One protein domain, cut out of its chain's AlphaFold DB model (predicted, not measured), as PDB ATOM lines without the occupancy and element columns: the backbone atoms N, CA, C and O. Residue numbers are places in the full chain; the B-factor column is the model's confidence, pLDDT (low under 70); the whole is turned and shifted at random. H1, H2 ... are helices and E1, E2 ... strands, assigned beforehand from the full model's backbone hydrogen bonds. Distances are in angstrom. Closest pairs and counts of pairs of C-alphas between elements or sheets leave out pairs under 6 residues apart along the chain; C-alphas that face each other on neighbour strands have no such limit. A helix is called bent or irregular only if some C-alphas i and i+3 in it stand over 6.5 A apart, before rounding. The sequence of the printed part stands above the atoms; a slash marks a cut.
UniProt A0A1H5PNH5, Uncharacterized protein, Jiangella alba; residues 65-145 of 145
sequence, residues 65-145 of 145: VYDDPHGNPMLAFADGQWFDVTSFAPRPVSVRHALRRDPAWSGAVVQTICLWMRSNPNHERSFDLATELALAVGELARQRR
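AT A GLANCE: This is residues 65 to 145 of the 145 residues of an uncharacterized protein of Jiangella alba (UniProt A0A1H5PNH5). A small twisted sheet of four strands has H1 and H2 over one face, while the longest helix, H3, packs on both of them and is off the sheet. The 81 printed residues hold, in order, E1, E2, E3, E4, H1, H2 and H3; the sheet runs E1, E2, E3, E4, all antiparallel. The class is mixed, and the whole is compact, with a radius of gyration of the C-alphas of 12.7 A and a flat outline of 35 by 34 by 18 A.

HOW THE PARTS SIT: E1 (residues 65 to 67), E2 (73 to 78), E3 (81 to 84) and E4 (91 to 93) form a meander, each strand the antiparallel neighbour of the one before. N 66 and O 75 are 2.8 A apart, N 83 and O 76 2.8 A, and N 84 and O 91 2.8 A, within hydrogen-bond range. H1 (95 to 101) is on the sheet over E3, at a height of 9.2 A. H2 (106 to 119) is over E2 on the same face, at 10.8 A. H3 (124 to 143) is not on the sheet. H1 and H2, a helical hairpin, touch at a shallow tilt of 29 degrees; the closest C-alphas, of Leu 99 and Ser 106, are 4.8 A apart. H2 and H3, another helical hairpin, touch at a shallow tilt of 22 degrees, closest at C-alphas Met 117 and Ser 126, 5.2 A; H3 does so with residues 126 to 133 alone. H3 touches H1 with residues 129 to 137 alone, at a steep tilt of 45 degrees, closest at C-alphas Arg 96 and Ala 136, 4.9 A. Each O i to N i+4 pair is within hydrogen-bond range in H1 and H2, and 15 of 16 in H3.

IN THESE COORDINATES: E1 begins at C-alpha 65 (33.599, -33.191, 28.642). E2 is 13.9 A long, H2 20.2 A and H3 30.1 A. H3 is only just irregular, with C-alphas 124 and 127 6.6 A apart, and ends at C-alpha 143 (24.849, -31.652, 53.140).

THE WHOLE: The C-alphas of His 70 and Asn 122, the two farthest apart, are 37.4 A apart. The printed part has no cut and no long link. Residues 144 to 145 have pLDDT under 70.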
ATOM      1  N   VAL A  65      32.337 -33.180  27.895       95.50
ATOM      2  CA  VAL A  65      33.599 -33.191  28.642       95.50
ATOM      3  C   VAL A  65      33.686 -31.903  29.460       95.50
ATOM      4  O   VAL A  65      33.398 -30.822  28.952       95.50
ATOM      5  N   TYR A  66      34.041 -32.036  30.734       94.69
ATOM      6  CA  TYR A  66      34.361 -30.936  31.634       94.69
ATOM      7  C   TYR A  66      35.856 -30.926  31.909       94.69
ATOM      8  O   TYR A  66      36.417 -31.911  32.410       94.69
ATOM      9  N   ASP A  67      36.459 -29.782  31.617       94.12
ATOM     10  CA  ASP A  67      37.880 -29.530  31.789       94.12
ATOM     11  C   ASP A  67      38.143 -28.723  33.059       94.12
ATOM     12  O   ASP A  67      37.323 -27.908  33.489       94.12
ATOM     13  N   ASP A  68      39.310 -28.938  33.655       90.75
ATOM     14  CA  ASP A  68      39.824 -28.096  34.726       90.75
ATOM     15  C   ASP A  68      40.122 -26.661  34.224       90.75
ATOM     16  O   ASP A  68      40.114 -26.391  33.018       90.75
ATOM     17  N   PRO A  69      40.435 -25.704  35.119       90.94
ATOM     18  CA  PRO A  69      40.800 -24.342  34.717       90.94
ATOM     19  C   PRO A  69      42.040 -24.233  33.810       90.94
ATOM     20  O   PRO A  69      42.308 -23.160  33.272       90.94
ATOM     21  N   HIS A  70      42.814 -25.309  33.660       92.56
ATOM     22  CA  HIS A  70      43.994 -25.401  32.804       92.56
ATOM     23  C   HIS A  70      43.701 -26.091  31.459       92.56
ATOM     24  O   HIS A  70      44.610 -26.208  30.638       92.56
ATOM     25  N   GLY A  71      42.455 -26.508  31.214       91.00
ATOM     26  CA  GLY A  71      42.035 -27.191  29.993       91.00
ATOM     27  C   GLY A  71      42.304 -28.698  29.981       91.00
ATOM     28  O   GLY A  71      42.286 -29.295  28.909       91.00
ATOM     29  N   ASN A  72      42.581 -29.324  31.131       91.25
ATOM     30  CA  ASN A  72      42.729 -30.777  31.214       91.25
ATOM     31  C   ASN A  72      41.373 -31.445  31.487       91.25
ATOM     32  O   ASN A  72      40.703 -31.067  32.454       91.25
ATOM     33  N   PRO A  73      40.995 -32.493  30.740       92.25
ATOM     34  CA  PRO A  73      39.721 -33.170  30.939       92.25
ATOM     35  C   PRO A  73      39.682 -33.880  32.293       92.25
ATOM     36  O   PRO A  73      40.573 -34.654  32.647       92.25
ATOM     37  N   MET A  74      38.618 -33.643  33.061       94.88
ATOM     38  CA  MET A  74      38.435 -34.252  34.383       94.88
ATOM     39  C   MET A  74      37.254 -35.205  34.446       94.88
ATOM     40  O   MET A  74      37.324 -36.237  35.118       94.88
ATOM     41  N   LEU A  75      36.155 -34.838  33.799       96.44
ATOM     42  CA  LEU A  75      34.899 -35.561  33.880       96.44
ATOM     43  C   LEU A  75      34.258 -35.585  32.499       96.44
ATOM     44  O   LEU A  75      34.086 -34.542  31.885       96.44
ATOM     45  N   ALA A  76      33.874 -36.761  32.028       96.50
ATOM     46  CA  ALA A  76      33.211 -36.915  30.745       96.50
ATOM     47  C   ALA A  76      31.908 -37.699  30.885       96.50
ATOM     48  O   ALA A  76      31.720 -38.447  31.845       96.50
ATOM     49  N   PHE A  77      31.006 -37.526  29.930       96.81
ATOM     50  CA  PHE A  77      29.725 -38.211  29.870       96.81
ATOM     51  C   PHE A  77      29.533 -38.833  28.497       96.81
ATOM     52  O   PHE A  77      29.764 -38.182  27.478       96.81
ATOM     53  N   ALA A  78      29.109 -40.089  28.481       95.69
ATOM     54  CA  ALA A  78      28.715 -40.802  27.276       95.69
ATOM     55  C   ALA A  78      27.697 -41.871  27.644       95.69
ATOM     56  O   ALA A  78      27.886 -42.562  28.647       95.69
ATOM     57  N   ASP A  79      26.661 -42.025  26.824       94.31
ATOM     58  CA  ASP A  79      25.741 -43.162  26.891       94.31
ATOM     59  C   ASP A  79      25.140 -43.383  28.296       94.31
ATOM     60  O   ASP A  79      25.094 -44.483  28.846       94.31
ATOM     61  N   GLY A  80      24.742 -42.289  28.954       95.31
ATOM     62  CA  GLY A  80      24.140 -42.355  30.287       95.31
ATOM     63  C   GLY A  80      25.123 -42.650  31.426       95.31
ATOM     64  O   GLY A  80      24.689 -42.837  32.564       95.31
ATOM     65  N   GLN A  81      26.432 -42.676  31.161       96.44
ATOM     66  CA  GLN A  81      27.483 -42.998  32.125       96.44
ATOM     67  C   GLN A  81      28.489 -41.843  32.256       96.44
ATOM     68  O   GLN A  81      28.977 -41.284  31.276       96.44
ATOM     69  N   TRP A  82      28.832 -41.500  33.501       97.50
ATOM     70  CA  TRP A  82      29.918 -40.562  33.798       97.50
ATOM     71  C   TRP A  82      31.259 -41.282  33.872       97.50
ATOM     72  O   TRP A  82      31.333 -42.405  34.370       97.50
ATOM     73  N   PHE A  83      32.325 -40.605  33.460       96.75
ATOM     74  CA  PHE A  83      33.690 -41.109  33.478       96.75
ATOM     75  C   PHE A  83      34.631 -40.103  34.132       96.75
ATOM     76  O   PHE A  83      34.630 -38.924  33.791       96.75
ATOM     77  N   ASP A  84      35.457 -40.584  35.054       95.38
ATOM     78  CA  ASP A  84      36.658 -39.887  35.506       95.38
ATOM     79  C   ASP A  84      37.749 -40.116  34.457       95.38
ATOM     80  O   ASP A  84      38.191 -41.250  34.248       95.38
ATOM     81  N   VAL A  85      38.131 -39.040  33.774       94.81
ATOM     82  CA  VAL A  85      39.071 -39.050  32.641       94.81
ATOM     83  C   VAL A  85      40.412 -38.403  32.994       94.81
ATOM     84  O   VAL A  85      41.229 -38.152  32.118       94.81
ATOM     85  N   THR A  86      40.679 -38.185  34.287       92.12
ATOM     86  CA  THR A  86      41.966 -37.625  34.740       92.12
ATOM     87  C   THR A  86      43.150 -38.571  34.579       92.12
ATOM     88  O   THR A  86      44.302 -38.146  34.639       92.12
ATOM     89  N   SER A  87      42.882 -39.863  34.406       82.69
ATOM     90  CA  SER A  87      43.906 -40.879  34.198       82.69
ATOM     91  C   SER A  87      43.880 -41.393  32.764       82.69
ATOM     92  O   SER A  87      42.856 -41.319  32.090       82.69
ATOM     93  N   PHE A  88      44.985 -41.994  32.325       78.44
ATOM     94  CA  PHE A  88      45.100 -42.606  30.995       78.44
ATOM     95  C   PHE A  88      44.053 -43.699  30.714       78.44
ATOM     96  O   PHE A  88      43.842 -44.047  29.557       78.44
ATOM     97  N   ALA A  89      43.407 -44.239  31.752       86.19
ATOM     98  CA  ALA A  89      42.308 -45.189  31.636       86.19
ATOM     99  C   ALA A  89      41.016 -44.567  32.200       86.19
ATOM    100  O   ALA A  89      40.856 -44.509  33.424       86.19
ATOM    101  N   PRO A  90      40.083 -44.113  31.343       91.62
ATOM    102  CA  PRO A  90      38.797 -43.591  31.788       91.62
ATOM    103  C   PRO A  90      38.060 -44.578  32.694       91.62
ATOM    104  O   PRO A  90      37.856 -45.738  32.331       91.62
ATOM    105  N   ARG A  91      37.641 -44.124  33.879       94.50
ATOM    106  CA  ARG A  91      36.945 -44.971  34.858       94.50
ATOM    107  C   ARG A  91      35.478 -44.567  34.954       94.50
ATOM    108  O   ARG A  91      35.222 -43.397  35.232       94.50
ATOM    109  N   PRO A  92      34.511 -45.491  34.825       95.94
ATOM    110  CA  PRO A  92      33.116 -45.164  35.081       95.94
ATOM    111  C   PRO A  92      32.926 -44.737  36.543       95.94
ATOM    112  O   PRO A  92      33.488 -45.326  37.474       95.94
ATOM    113  N   VAL A  93      32.134 -43.690  36.751       96.75
ATOM    114  CA  VAL A  93      31.818 -43.121  38.063       96.75
ATOM    115  C   VAL A  93      30.324 -42.854  38.200       96.75
ATOM    116  O   VAL A  93      29.612 -42.666  37.222       96.75
ATOM    117  N   SER A  94      29.825 -42.843  39.434       96.94
ATOM    118  CA  SER A  94      28.406 -42.583  39.694       96.94
ATOM    119  C   SER A  94      28.043 -41.107  39.541       96.94
ATOM    120  O   SER A  94      28.898 -40.226  39.686       96.94
ATOM    121  N   VAL A  95      26.747 -40.817  39.381       97.56
ATOM    122  CA  VAL A  95      26.230 -39.433  39.389       97.56
ATOM    123  C   VAL A  95      26.639 -38.684  40.662       97.56
ATOM    124  O   VAL A  95      27.015 -37.513  40.622       97.56
ATOM    125  N   ARG A  96      26.646 -39.374  41.809       96.69
ATOM    126  CA  ARG A  96      27.109 -38.808  43.086       96.69
ATOM    127  C   ARG A  96      28.561 -38.336  43.019       96.69
ATOM    128  O   ARG A  96      28.884 -37.310  43.612       96.69
ATOM    129  N   HIS A  97      29.432 -39.088  42.350       96.31
ATOM    130  CA  HIS A  97      30.830 -38.698  42.175       96.31
ATOM    131  C   HIS A  97      30.936 -37.456  41.285       96.31
ATOM    132  O   HIS A  97      31.585 -36.495  41.686       96.31
ATOM    133  N   ALA A  98      30.242 -37.449  40.142       96.62
ATOM    134  CA  ALA A  98      30.202 -36.315  39.219       96.62
ATOM    135  C   ALA A  98      29.737 -35.020  39.911       96.62
ATOM    136  O   ALA A  98      30.418 -34.002  39.846       96.62
ATOM    137  N   LEU A  99      28.633 -35.071  40.666       95.81
ATOM    138  CA  LEU A  99      28.087 -33.904  41.372       95.81
ATOM    139  C   LEU A  99      29.004 -33.346  42.463       95.81
ATOM    140  O   LEU A  99      28.945 -32.151  42.754       95.81
ATOM    141  N   ARG A 100      29.813 -34.204  43.094       93.75
ATOM    142  CA  ARG A 100      30.749 -33.813  44.159       93.75
ATOM    143  C   ARG A 100      32.126 -33.422  43.641       93.75
ATOM    144  O   ARG A 100      32.926 -32.943  44.439       93.75
ATOM    145  N   ARG A 101      32.413 -33.664  42.360       92.19
ATOM    146  CA  ARG A 101      33.729 -33.411  41.773       92.19
ATOM    147  C   ARG A 101      34.105 -31.937  41.880       92.19
ATOM    148  O   ARG A 101      35.174 -31.635  42.391       92.19
ATOM    149  N   ASP A 102      33.196 -31.066  41.453       90.75
ATOM    150  CA  ASP A 102      33.306 -29.614  41.575       90.75
ATOM    151  C   ASP A 102      31.906 -29.012  41.829       90.75
ATOM    152  O   ASP A 102      30.990 -29.228  41.024       90.75
ATOM    153  N   PRO A 103      31.695 -28.260  42.931       89.69
ATOM    154  CA  PRO A 103      30.433 -27.571  43.201       89.69
ATOM    155  C   PRO A 103      29.972 -26.618  42.090       89.69
ATOM    156  O   PRO A 103      28.764 -26.414  41.939       89.69
ATOM    157  N   ALA A 104      30.898 -26.040  41.318       91.19
ATOM    158  CA  ALA A 104      30.586 -25.166  40.191       91.19
ATOM    159  C   ALA A 104      29.915 -25.931  39.039       91.19
ATOM    160  O   ALA A 104      29.112 -25.363  38.300       91.19
ATOM    161  N   TRP A 105      30.181 -27.234  38.912       94.06
ATOM    162  CA  TRP A 105      29.623 -28.073  37.848       94.06
ATOM    163  C   TRP A 105      28.311 -28.749  38.228       94.06
ATOM    164  O   TRP A 105      27.636 -29.274  37.346       94.06
ATOM    165  N   SER A 106      27.904 -28.733  39.504       93.44
ATOM    166  CA  SER A 106      26.737 -29.503  39.957       93.44
ATOM    167  C   SER A 106      25.480 -29.211  39.128       93.44
ATOM    168  O   SER A 106      24.782 -30.140  38.736       93.44
ATOM    169  N   GLY A 107      25.207 -27.941  38.805       94.62
ATOM    170  CA  GLY A 107      24.061 -27.573  37.965       94.62
ATOM    171  C   GLY A 107      24.159 -28.125  36.539       94.62
ATOM    172  O   GLY A 107      23.192 -28.687  36.027       94.62
ATOM    173  N   ALA A 108      25.342 -28.031  35.929       95.94
ATOM    174  CA  ALA A 108      25.593 -28.505  34.571       95.94
ATOM    175  C   ALA A 108      25.517 -30.041  34.466       95.94
ATOM    176  O   ALA A 108      24.945 -30.568  33.514       95.94
ATOM    177  N   VAL A 109      26.000 -30.763  35.483       97.06
ATOM    178  CA  VAL A 109      25.879 -32.229  35.584       97.06
ATOM    179  C   VAL A 109      24.410 -32.653  35.643       97.06
ATOM    180  O   VAL A 109      23.996 -33.533  34.886       97.06
ATOM    181  N   VAL A 110      23.595 -32.008  36.492       97.50
ATOM    182  CA  VAL A 110      22.145 -32.278  36.561       97.50
ATOM    183  C   VAL A 110      21.485 -32.009  35.209       97.50
ATOM    184  O   VAL A 110      20.721 -32.839  34.719       97.50
ATOM    185  N   GLN A 111      21.789 -30.867  34.588       97.12
ATOM    186  CA  GLN A 111      21.216 -30.486  33.299       97.12
ATOM    187  C   GLN A 111      21.562 -31.492  32.196       97.12
ATOM    188  O   GLN A 111      20.670 -31.879  31.440       97.12
ATOM    189  N   THR A 112      22.817 -31.939  32.137       97.81
ATOM    190  CA  THR A 112      23.290 -32.939  31.170       97.81
ATOM    191  C   THR A 112      22.496 -34.233  31.299       97.81
ATOM    192  O   THR A 112      21.948 -34.718  30.313       97.81
ATOM    193  N   ILE A 113      22.336 -34.741  32.525       97.81
ATOM    194  CA  ILE A 113      21.554 -35.955  32.790       97.81
ATOM    195  C   ILE A 113      20.091 -35.775  32.362       97.81
ATOM    196  O   ILE A 113      19.543 -36.620  31.655       97.81
ATOM    197  N   CYS A 114      19.450 -34.670  32.754       97.62
ATOM    198  CA  CYS A 114      18.056 -34.392  32.402       97.62
ATOM    199  C   CYS A 114      17.843 -34.306  30.886       97.62
ATOM    200  O   CYS A 114      16.871 -34.854  30.362       97.62
ATOM    201  N   LEU A 115      18.746 -33.627  30.175       97.50
ATOM    202  CA  LEU A 115      18.684 -33.503  28.721       97.50
ATOM    203  C   LEU A 115      18.906 -34.853  28.035       97.50
ATOM    204  O   LEU A 115      18.191 -35.185  27.085       97.50
ATOM    205  N   TRP A 116      19.852 -35.644  28.537       97.62
ATOM    206  CA  TRP A 116      20.138 -36.965  28.000       97.62
ATOM    207  C   TRP A 116      18.948 -37.912  28.172       97.62
ATOM    208  O   TRP A 116      18.497 -38.492  27.190       97.62
ATOM    209  N   MET A 117      18.359 -37.996  29.371       97.62
ATOM    210  CA  MET A 117      17.174 -38.835  29.614       97.62
ATOM    211  C   MET A 117      15.980 -38.404  28.756       97.62
ATOM    212  O   MET A 117      15.250 -39.248  28.244       97.62
ATOM    213  N   ARG A 118      15.794 -37.091  28.551       97.31
ATOM    214  CA  ARG A 118      14.753 -36.562  27.657       97.31
ATOM    215  C   ARG A 118      14.960 -36.998  26.205       97.31
ATOM    216  O   ARG A 118      13.980 -37.239  25.506       97.31
ATOM    217  N   SER A 119      16.209 -37.055  25.758       97.12
ATOM    218  CA  SER A 119      16.565 -37.457  24.392       97.12
ATOM    219  C   SER A 119      16.541 -38.979  24.216       97.12
ATOM    220  O   SER A 119      16.347 -39.465  23.106       97.12
ATOM    221  N   ASN A 120      16.658 -39.724  25.319       96.81
ATOM    222  CA  ASN A 120      16.759 -41.180  25.357       96.81
ATOM    223  C   ASN A 120      15.658 -41.822  26.235       96.81
ATOM    224  O   ASN A 120      15.968 -42.595  27.144       96.81
ATOM    225  N   PRO A 121      14.357 -41.554  26.000       94.19
ATOM    226  CA  PRO A 121      13.289 -41.961  26.920       94.19
ATOM    227  C   PRO A 121      13.104 -43.482  27.032       94.19
ATOM    228  O   PRO A 121      12.625 -43.962  28.052       94.19
ATOM    229  N   ASN A 122      13.494 -44.235  25.998       95.81
ATOM    230  CA  ASN A 122      13.368 -45.695  25.951       95.81
ATOM    231  C   ASN A 122      14.693 -46.422  26.229       95.81
ATOM    232  O   ASN A 122      14.754 -47.642  26.103       95.81
ATOM    233  N   HIS A 123      15.761 -45.688  26.548       95.62
ATOM    234  CA  HIS A 123      17.050 -46.296  26.843       95.62
ATOM    235  C   HIS A 123      17.017 -46.927  28.234       95.62
ATOM    236  O   HIS A 123      16.575 -46.288  29.189       95.62
ATOM    237  N   GLU A 124      17.519 -48.158  28.365       92.75
ATOM    238  CA  GLU A 124      17.480 -48.918  29.625       92.75
ATOM    239  C   GLU A 124      18.095 -48.121  30.783       92.75
ATOM    240  O   GLU A 124      17.538 -48.047  31.878       92.75
ATOM    241  N   ARG A 125      19.194 -47.412  30.499       94.06
ATOM    242  CA  ARG A 125      19.903 -46.599  31.491       94.06
ATOM    243  C   ARG A 125      19.131 -45.375  31.992       94.06
ATOM    244  O   ARG A 125      19.463 -44.865  33.057       94.06
ATOM    245  N   SER A 126      18.114 -44.885  31.282       95.62
ATOM    246  CA  SER A 126      17.425 -43.638  31.653       95.62
ATOM    247  C   SER A 126      16.727 -43.722  33.008       95.62
ATOM    248  O   SER A 126      16.777 -42.768  33.783       95.62
ATOM    249  N   PHE A 127      16.126 -44.866  33.341       95.25
ATOM    250  CA  PHE A 127      15.467 -45.046  34.635       95.25
ATOM    251  C   PHE A 127      16.473 -45.165  35.792       95.25
ATOM    252  O   PHE A 127      16.309 -44.528  36.840       95.25
ATOM    253  N   ASP A 128      17.549 -45.925  35.586       95.62
ATOM    254  CA  ASP A 128      18.633 -46.061  36.565       95.62
ATOM    255  C   ASP A 128      19.306 -44.714  36.823       95.62
ATOM    256  O   ASP A 128      19.525 -44.325  37.971       95.62
ATOM    257  N   LEU A 129      19.558 -43.952  35.757       96.50
ATOM    258  CA  LEU A 129      20.176 -42.639  35.833       96.50
ATOM    259  C   LEU A 129      19.291 -41.631  36.579       96.50
ATOM    260  O   LEU A 129      19.801 -40.861  37.396       96.50
ATOM    261  N   ALA A 130      17.969 -41.665  36.370       97.12
ATOM    262  CA  ALA A 130      17.019 -40.857  37.135       97.12
ATOM    263  C   ALA A 130      17.065 -41.195  38.633       97.12
ATOM    264  O   ALA A 130      17.068 -40.299  39.481       97.12
ATOM    265  N   THR A 131      17.143 -42.486  38.958       96.62
ATOM    266  CA  THR A 131      17.221 -42.975  40.339       96.62
ATOM    267  C   THR A 131      18.534 -42.554  41.000       96.62
ATOM    268  O   THR A 131      18.523 -41.990  42.098       96.62
ATOM    269  N   GLU A 132      19.669 -42.750  40.323       97.38
ATOM    270  CA  GLU A 132      20.981 -42.282  40.778       97.38
ATOM    271  C   GLU A 132      20.989 -40.767  41.016       97.38
ATOM    272  O   GLU A 132      21.481 -40.303  42.049       97.38
ATOM    273  N   LEU A 133      20.416 -39.996  40.086       97.88
ATOM    274  CA  LEU A 133      20.316 -38.546  40.191       97.88
ATOM    275  C   LEU A 133      19.474 -38.126  41.398       97.88
ATOM    276  O   LEU A 133      19.921 -37.292  42.187       97.88
ATOM    277  N   ALA A 134      18.287 -38.707  41.577       97.75
ATOM    278  CA  ALA A 134      17.399 -38.384  42.690       97.75
ATOM    279  C   ALA A 134      18.066 -38.659  44.048       97.75
ATOM    280  O   ALA A 134      18.023 -37.815  44.950       97.75
ATOM    281  N   LEU A 135      18.749 -39.801  44.182       97.19
ATOM    282  CA  LEU A 135      19.502 -40.152  45.387       97.19
ATOM    283  C   LEU A 135      20.664 -39.183  45.632       97.19
ATOM    284  O   LEU A 135      20.857 -38.713  46.756       97.19
ATOM    285  N   ALA A 136      21.426 -38.855  44.588       96.50
ATOM    286  CA  ALA A 136      22.587 -37.987  44.703       96.50
ATOM    287  C   ALA A 136      22.211 -36.530  45.023       96.50
ATOM    288  O   ALA A 136      22.858 -35.909  45.867       96.50
ATOM    289  N   VAL A 137      21.151 -35.997  44.409       95.06
ATOM    290  CA  VAL A 137      20.636 -34.646  44.689       95.06
ATOM    291  C   VAL A 137      20.021 -34.575  46.083       95.06
ATOM    292  O   VAL A 137      20.298 -33.627  46.817       95.06
ATOM    293  N   GLY A 138      19.236 -35.580  46.487       93.62
ATOM    294  CA  GLY A 138      18.673 -35.647  47.838       93.62
ATOM    295  C   GLY A 138      19.755 -35.675  48.920       93.62
ATOM    296  O   GLY A 138      19.627 -35.019  49.953       93.62
ATOM    297  N   GLU A 139      20.855 -36.382  48.662       92.00
ATOM    298  CA  GLU A 139      22.037 -36.375  49.521       92.00
ATOM    299  C   GLU A 139      22.737 -35.008  49.528       92.00
ATOM    300  O   GLU A 139      23.015 -34.465  50.596       92.00
ATOM    301  N   LEU A 140      22.977 -34.413  48.356       88.69
ATOM    302  CA  LEU A 140      23.623 -33.102  48.228       88.69
ATOM    303  C   LEU A 140      22.839 -31.997  48.958       88.69
ATOM    304  O   LEU A 140      23.434 -31.143  49.613       88.69
ATOM    305  N   ALA A 141      21.507 -32.036  48.889       88.44
ATOM    306  CA  ALA A 141      20.629 -31.082  49.560       88.44
ATOM    307  C   ALA A 141      20.691 -31.183  51.094       88.44
ATOM    308  O   ALA A 141      20.541 -30.170  51.778       88.44
ATOM    309  N   ARG A 142      20.932 -32.381  51.648       89.94
ATOM    310  CA  ARG A 142      21.117 -32.573  53.097       89.94
ATOM    311  C   ARG A 142      22.459 -32.046  53.595       89.94
ATOM    312  O   ARG A 142      22.529 -31.590  54.725       89.94
ATOM    313  N   GLN A 143      23.498 -32.084  52.764       82.88
ATOM    314  CA  GLN A 143      24.849 -31.652  53.140       82.88
ATOM    315  C   GLN A 143      25.048 -30.132  53.142       82.88
ATOM    316  O   GLN A 143      26.048 -29.652  53.661       82.88
ATOM    317  N   ARG A 144      24.126 -29.375  52.538       66.81
ATOM    318  CA  ARG A 144      24.159 -27.903  52.497       66.81
ATOM    319  C   ARG A 144      23.371 -27.238  53.635       66.81
ATOM    320  O   ARG A 144      23.162 -26.028  53.581       66.81
ATOM    321  N   ARG A 145      22.902 -28.012  54.615       53.31
ATOM    322  CA  ARG A 145      22.264 -27.526  55.847       53.31
ATOM    323  C   ARG A 145      23.240 -27.618  57.004       53.31
ATOM    324  O   ARG A 145      23.171 -26.715  57.860       53.31
TER     325      ARG A 145